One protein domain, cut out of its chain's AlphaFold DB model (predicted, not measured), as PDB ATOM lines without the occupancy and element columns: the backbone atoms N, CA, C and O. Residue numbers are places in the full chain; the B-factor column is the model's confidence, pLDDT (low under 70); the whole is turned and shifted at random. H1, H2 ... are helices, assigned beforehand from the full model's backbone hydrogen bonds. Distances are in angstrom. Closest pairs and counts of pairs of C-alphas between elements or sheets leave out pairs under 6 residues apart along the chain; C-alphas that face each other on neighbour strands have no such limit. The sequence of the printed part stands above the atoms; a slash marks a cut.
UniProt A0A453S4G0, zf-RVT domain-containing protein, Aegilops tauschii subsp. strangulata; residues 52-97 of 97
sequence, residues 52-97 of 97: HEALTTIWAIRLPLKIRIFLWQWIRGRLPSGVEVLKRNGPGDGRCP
ATOM      1  N   HIS A  52      27.327  -7.322 -33.914       71.12
ATOM      2  CA  HIS A  52      27.195  -5.867 -33.816       71.12
ATOM      3  C   HIS A  52      28.583  -5.210 -33.683       71.12
ATOM      4  O   HIS A  52      29.331  -5.595 -32.785       71.12
ATOM      5  N   GLU A  53      28.944  -4.263 -34.559       76.06
ATOM      6  CA  GLU A  53      30.318  -3.724 -34.646       76.06
ATOM      7  C   GLU A  53      30.844  -3.230 -33.291       76.06
ATOM      8  O   GLU A  53      31.994  -3.481 -32.928       76.06
ATOM      9  N   ALA A  54      29.962  -2.634 -32.483       75.81
ATOM     10  CA  ALA A  54      30.274  -2.191 -31.129       75.81
ATOM     11  C   ALA A  54      30.763  -3.325 -30.204       75.81
ATOM     12  O   ALA A  54      31.595  -3.088 -29.327       75.81
ATOM     13  N   LEU A  55      30.300  -4.567 -30.398       81.50
ATOM     14  CA  LEU A  55      30.793  -5.725 -29.646       81.50
ATOM     15  C   LEU A  55      32.251  -6.021 -29.995       81.50
ATOM     16  O   LEU A  55      33.039  -6.283 -29.089       81.50
ATOM     17  N   THR A  56      32.639  -5.923 -31.267       84.81
ATOM     18  CA  THR A  56      34.039  -6.085 -31.690       84.81
ATOM     19  C   THR A  56      34.926  -5.024 -31.038       84.81
ATOM     20  O   THR A  56      35.983  -5.348 -30.492       84.81
ATOM     21  N   THR A  57      34.465  -3.770 -30.992       87.19
ATOM     22  CA  THR A  57      35.181  -2.666 -30.335       87.19
ATOM     23  C   THR A  57      35.388  -2.912 -28.838       87.19
ATOM     24  O   THR A  57      36.502  -2.727 -28.348       87.19
ATOM     25  N   ILE A  58      34.363  -3.383 -28.109       90.00
ATOM     26  CA  ILE A  58      34.448  -3.676 -26.661       90.00
ATOM     27  C   ILE A  58      35.581  -4.657 -26.342       90.00
ATOM     28  O   ILE A  58      36.270  -4.514 -25.326       90.00
ATOM     29  N   TRP A  59      35.777  -5.660 -27.195       88.69
ATOM     30  CA  TRP A  59      36.809  -6.672 -26.988       88.69
ATOM     31  C   TRP A  59      38.202  -6.207 -27.425       88.69
ATOM     32  O   TRP A  59      39.190  -6.663 -26.850       88.69
ATOM     33  N   ALA A  60      38.290  -5.267 -28.371       89.62
ATOM     34  CA  ALA A  60      39.555  -4.704 -28.846       89.62
ATOM     35  C   ALA A  60      40.188  -3.694 -27.865       89.62
ATOM     36  O   ALA A  60      41.413  -3.626 -27.742       89.62
ATOM     37  N   ILE A  61      39.381  -2.912 -27.140       91.31
ATOM     38  CA  ILE A  61      39.874  -1.885 -26.205       91.31
ATOM     39  C   ILE A  61      40.419  -2.486 -24.905       91.31
ATOM     40  O   ILE A  61      39.882  -3.465 -24.387       91.31
ATOM     41  N   ARG A  62      41.463  -1.884 -24.318       93.38
ATOM     42  CA  ARG A  62      42.088  -2.322 -23.051       93.38
ATOM     43  C   ARG A  62      41.252  -1.925 -21.825       93.38
ATOM     44  O   ARG A  62      41.610  -1.014 -21.090       93.38
ATOM     45  N   LEU A  63      40.143  -2.626 -21.604       92.69
ATOM     46  CA  LEU A  63      39.315  -2.502 -20.404       92.69
ATOM     47  C   LEU A  63      39.419  -3.752 -19.517       92.69
ATOM     48  O   LEU A  63      39.601  -4.858 -20.037       92.69
ATOM     49  N   PRO A  64      39.227  -3.610 -18.193       95.81
ATOM     50  CA  PRO A  64      38.991  -4.744 -17.312       95.81
ATOM     51  C   PRO A  64      37.845  -5.625 -17.823       95.81
ATOM     52  O   PRO A  64      36.806  -5.127 -18.266       95.81
ATOM     53  N   LEU A  65      38.003  -6.944 -17.697       94.19
ATOM     54  CA  LEU A  65      37.038  -7.931 -18.193       94.19
ATOM     55  C   LEU A  65      35.611  -7.679 -17.681       94.19
ATOM     56  O   LEU A  65      34.655  -7.776 -18.447       94.19
ATOM     57  N   LYS A  66      35.474  -7.291 -16.408       91.94
ATOM     58  CA  LYS A  66      34.178  -6.993 -15.780       91.94
ATOM     59  C   LYS A  66      33.404  -5.903 -16.533       91.94
ATOM     60  O   LYS A  66      32.198  -6.037 -16.721       91.94
ATOM     61  N   ILE A  67      34.095  -4.865 -17.007       94.12
ATOM     62  CA  ILE A  67      33.485  -3.765 -17.764       94.12
ATOM     63  C   ILE A  67      33.102  -4.234 -19.171       94.12
ATOM     64  O   ILE A  67      31.998  -3.950 -19.628       94.12
ATOM     65  N   ARG A  68      33.963  -5.014 -19.842       94.88
ATOM     66  CA  ARG A  68      33.648  -5.569 -21.171       94.88
ATOM     67  C   ARG A  68      32.398  -6.451 -21.148       94.88
ATOM     68  O   ARG A  68      31.537  -6.306 -22.009       94.88
ATOM     69  N   ILE A  69      32.272  -7.324 -20.143       92.75
ATOM     70  CA  ILE A  69      31.092  -8.185 -19.967       92.75
ATOM     71  C   ILE A  69      29.832  -7.340 -19.741       92.75
ATOM     72  O   ILE A  69      28.813  -7.603 -20.377       92.75
ATOM     73  N   PHE A  70      29.906  -6.315 -18.886       92.50
ATOM     74  CA  PHE A  70      28.784  -5.405 -18.639       92.50
ATOM     75  C   PHE A  70      28.317  -4.711 -19.928       92.50
ATOM     76  O   PHE A  70      27.135  -4.766 -20.261       92.50
ATOM     77  N   LEU A  71      29.242  -4.126 -20.698       93.25
ATOM     78  CA  LEU A  71      28.917  -3.465 -21.967       93.25
ATOM     79  C   LEU A  71      28.331  -4.448 -22.992       93.25
ATOM     80  O   LEU A  71      27.355  -4.128 -23.665       93.25
ATOM     81  N   TRP A  72      28.877  -5.664 -23.078       91.94
ATOM     82  CA  TRP A  72      28.349  -6.713 -23.954       91.94
ATOM     83  C   TRP A  72      26.908  -7.106 -23.588       91.94
ATOM     84  O   TRP A  72      26.066  -7.244 -24.478       91.94
ATOM     85  N   GLN A  73      26.595  -7.247 -22.295       92.56
ATOM     86  CA  GLN A  73      25.228  -7.512 -21.829       92.56
ATOM     87  C   GLN A  73      24.289  -6.345 -22.139       92.56
ATOM     88  O   GLN A  73      23.168  -6.571 -22.599       92.56
ATOM     89  N   TRP A  74      24.748  -5.110 -21.923       91.25
ATOM     90  CA  TRP A  74      23.960  -3.905 -22.156       91.25
ATOM     91  C   TRP A  74      23.591  -3.722 -23.631       91.25
ATOM     92  O   TRP A  74      22.409  -3.597 -23.940       91.25
ATOM     93  N   ILE A  75      24.559  -3.816 -24.551       90.00
ATOM     94  CA  ILE A  75      24.316  -3.676 -26.001       90.00
ATOM     95  C   ILE A  75      23.347  -4.743 -26.521       90.00
ATOM     96  O   ILE A  75      22.553  -4.484 -27.421       90.00
ATOM     97  N   ARG A  76      23.369  -5.948 -25.941       87.88
ATOM     98  CA  ARG A  76      22.433  -7.021 -26.306       87.88
ATOM     99  C   ARG A  76      21.047  -6.886 -25.667       87.88
ATOM    100  O   ARG A  76      20.208  -7.752 -25.916       87.88
ATOM    101  N   GLY A  77      20.813  -5.882 -24.818       89.88
ATOM    102  CA  GLY A  77      19.576  -5.757 -24.042       89.88
ATOM    103  C   GLY A  77      19.373  -6.917 -23.061       89.88
ATOM    104  O   GLY A  77      18.251  -7.355 -22.836       89.88
ATOM    105  N   ARG A  78      20.465  -7.479 -22.528       90.88
ATOM    106  CA  ARG A  78      20.481  -8.646 -21.622       90.88
ATOM    107  C   ARG A  78      21.122  -8.321 -20.272       90.88
ATOM    108  O   ARG A  78      21.722  -9.196 -19.648       90.88
ATOM    109  N   LEU A  79      21.050  -7.062 -19.846       92.06
ATOM    110  CA  LEU A  79      21.529  -6.672 -18.527       92.06
ATOM    111  C   LEU A  79      20.577  -7.238 -17.459       92.06
ATOM    112  O   LEU A  79      19.369  -7.036 -17.588       92.06
ATOM    113  N   PRO A  80      21.077  -7.955 -16.437       89.19
ATOM    114  CA  PRO A  80      20.218  -8.470 -15.383       89.19
ATOM    115  C   PRO A  80      19.652  -7.318 -14.545       89.19
ATOM    116  O   PRO A  80      20.373  -6.399 -14.156       89.19
ATOM    117  N   SER A  81      18.365  -7.400 -14.237       90.06
ATOM    118  CA  SER A  81      17.696  -6.572 -13.235       90.06
ATOM    119  C   SER A  81      18.254  -6.833 -11.832       90.06
ATOM    120  O   SER A  81      18.830  -7.891 -11.561       90.06
ATOM    121  N   GLY A  82      18.023  -5.900 -10.901       89.75
ATOM    122  CA  GLY A  82      18.410  -6.069  -9.496       89.75
ATOM    123  C   GLY A  82      17.883  -7.379  -8.902       89.75
ATOM    124  O   GLY A  82      18.624  -8.104  -8.240       89.75
ATOM    125  N   VAL A  83      16.640  -7.748  -9.226       91.75
ATOM    126  CA  VAL A  83      16.018  -9.008  -8.789       91.75
ATOM    127  C   VAL A  83      16.779 -10.227  -9.315       91.75
ATOM    128  O   VAL A  83      16.995 -11.187  -8.578       91.75
ATOM    129  N   GLU A  84      17.196 -10.221 -10.582       91.81
ATOM    130  CA  GLU A  84      17.960 -11.323 -11.181       91.81
ATOM    131  C   GLU A  84      19.375 -11.435 -10.609       91.81
ATOM    132  O   GLU A  84      19.887 -12.549 -10.462       91.81
ATOM    133  N   VAL A  85      19.994 -10.306 -10.255       90.88
ATOM    134  CA  VAL A  85      21.274 -10.274  -9.536       90.88
ATOM    135  C   VAL A  85      21.107 -10.891  -8.147       90.88
ATOM    136  O   VAL A  85      21.862 -11.799  -7.796       90.88
ATOM    137  N   LEU A  86      20.075 -10.487  -7.400       91.19
ATOM    138  CA  LEU A  86      19.788 -11.013  -6.064       91.19
ATOM    139  C   LEU A  86      19.501 -12.522  -6.087       91.19
ATOM    140  O   LEU A  86      20.066 -13.265  -5.288       91.19
ATOM    141  N   LYS A  87      18.706 -13.009  -7.053       93.81
ATOM    142  CA  LYS A  87      18.425 -14.451  -7.240       93.81
ATOM    143  C   LYS A  87      19.686 -15.301  -7.438       93.81
ATOM    144  O   LYS A  87      19.647 -16.506  -7.212       93.81
ATOM    145  N   ARG A  88      20.788 -14.696  -7.889       92.00
ATOM    146  CA  ARG A  88      22.083 -15.357  -8.113       92.00
ATOM    147  C   ARG A  88      23.084 -15.101  -6.981       92.00
ATOM    148  O   ARG A  88      24.277 -15.309  -7.185       92.00
ATOM    149  N   ASN A  89      22.616 -14.649  -5.815       91.62
ATOM    150  CA  ASN A  89      23.445 -14.231  -4.676       91.62
ATOM    151  C   ASN A  89      24.433 -13.106  -5.034       91.62
ATOM    152  O   ASN A  89      25.530 -13.017  -4.482       91.62
ATOM    153  N   GLY A  90      24.065 -12.267  -6.004       85.81
ATOM    154  CA  GLY A  90      24.810 -11.067  -6.345       85.81
ATOM    155  C   GLY A  90      24.545  -9.925  -5.354       85.81
ATOM    156  O   GLY A  90      23.635 -10.007  -4.532       85.81
ATOM    157  N   PRO A  91      25.338  -8.844  -5.419       86.81
ATOM    158  CA  PRO A  91      25.206  -7.709  -4.510       86.81
ATOM    159  C   PRO A  91      23.915  -6.908  -4.755       86.81
ATOM    160  O   PRO A  91      23.496  -6.747  -5.901       86.81
ATOM    161  N   GLY A  92      23.342  -6.344  -3.686       84.62
ATOM    162  CA  GLY A  92      22.159  -5.471  -3.724       84.62
ATOM    163  C   GLY A  92      20.953  -6.041  -2.973       84.62
ATOM    164  O   GLY A  92      20.984  -7.176  -2.509       84.62
ATOM    165  N   ASP A  93      19.886  -5.251  -2.848       87.69
ATOM    166  CA  ASP A  93      18.618  -5.639  -2.204       87.69
ATOM    167  C   ASP A  93      17.548  -6.092  -3.217       87.69
ATOM    168  O   ASP A  93      16.379  -6.271  -2.877       87.69
ATOM    169  N   GLY A  94      17.937  -6.277  -4.481       83.62
ATOM    170  CA  GLY A  94      17.025  -6.632  -5.563       83.62
ATOM    171  C   GLY A  94      16.355  -5.438  -6.242       83.62
ATOM    172  O   GLY A  94      15.677  -5.631  -7.252       83.62
ATOM    173  N   ARG A  95      16.554  -4.210  -5.751       81.12
ATOM    174  CA  ARG A  95      16.006  -3.003  -6.372       81.12
ATOM    175  C   ARG A  95      17.016  -2.412  -7.353       81.12
ATOM    176  O   ARG A  95      18.208  -2.321  -7.064       81.12
ATOM    177  N   CYS A  96      16.546  -2.036  -8.540       64.25
ATOM    178  CA  CYS A  96      17.280  -1.082  -9.368       64.25
ATOM    179  C   CYS A  96      17.027   0.330  -8.805       64.25
ATOM    180  O   CYS A  96      15.910   0.555  -8.332       64.25
ATOM    181  N   PRO A  97      18.023   1.240  -8.816       59.62
ATOM    182  CA  PRO A  97      17.798   2.659  -8.538       59.62
ATOM    183  C   PRO A  97      16.704   3.264  -9.420       59.62
ATOM    184  O   PRO A  97      16.551   2.786 -10.570       59.62
TER     185      PRO A  97
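What this domain is: This is residues 52 to 97 of the 97 residues of the protein "zf-RVT domain-containing protein" of Aegilops tauschii subsp. strangulata (UniProt A0A453S4G0). Look first at H2, the longest helix: H1 lies side by side with it as a helical hairpin, and past an outstretched link sits a small head, the short H3 with the looping residues 88 to 97. The two parts make a loose, elongated shape, all helix by class, spanning 34 by 20 by 18 A, with a radius of gyration of the C-alphas of 12.5 A. The printed part has 46 residues with three named helices, H1, H2, H3 in chain order, and no named strand.

Where its parts are: Find C-alpha 65 at (37.038, -7.931, -18.193); from there H2, residues 65 to 75, runs 15.5 A. H1, residues 53 to 60, begins at (30.318, -3.724, -34.646) and runs 11.0 A. H3, residues 82 to 87, ends at (18.425, -14.451, -7.240).

How they stand to each other: H2 and H1 touch, closest at the C-alphas of Arg 68 and Ile 58, 5.9 A apart. They run opposite ways at a shallow tilt of 3 degrees. H3 is apart from both. In H1, H2 and H3 every O i to N i+4 pair is within hydrogen-bond range.

The domain as a whole: The C-alphas farthest apart, those of Glu 53 and Asp 93, are 34.5 A apart. The printed part has no cut and no long link; residues 61 to 66, of which 65 to 66 belong to H2, stand free. Look for pLDDT under 70 at residues 96 to 97.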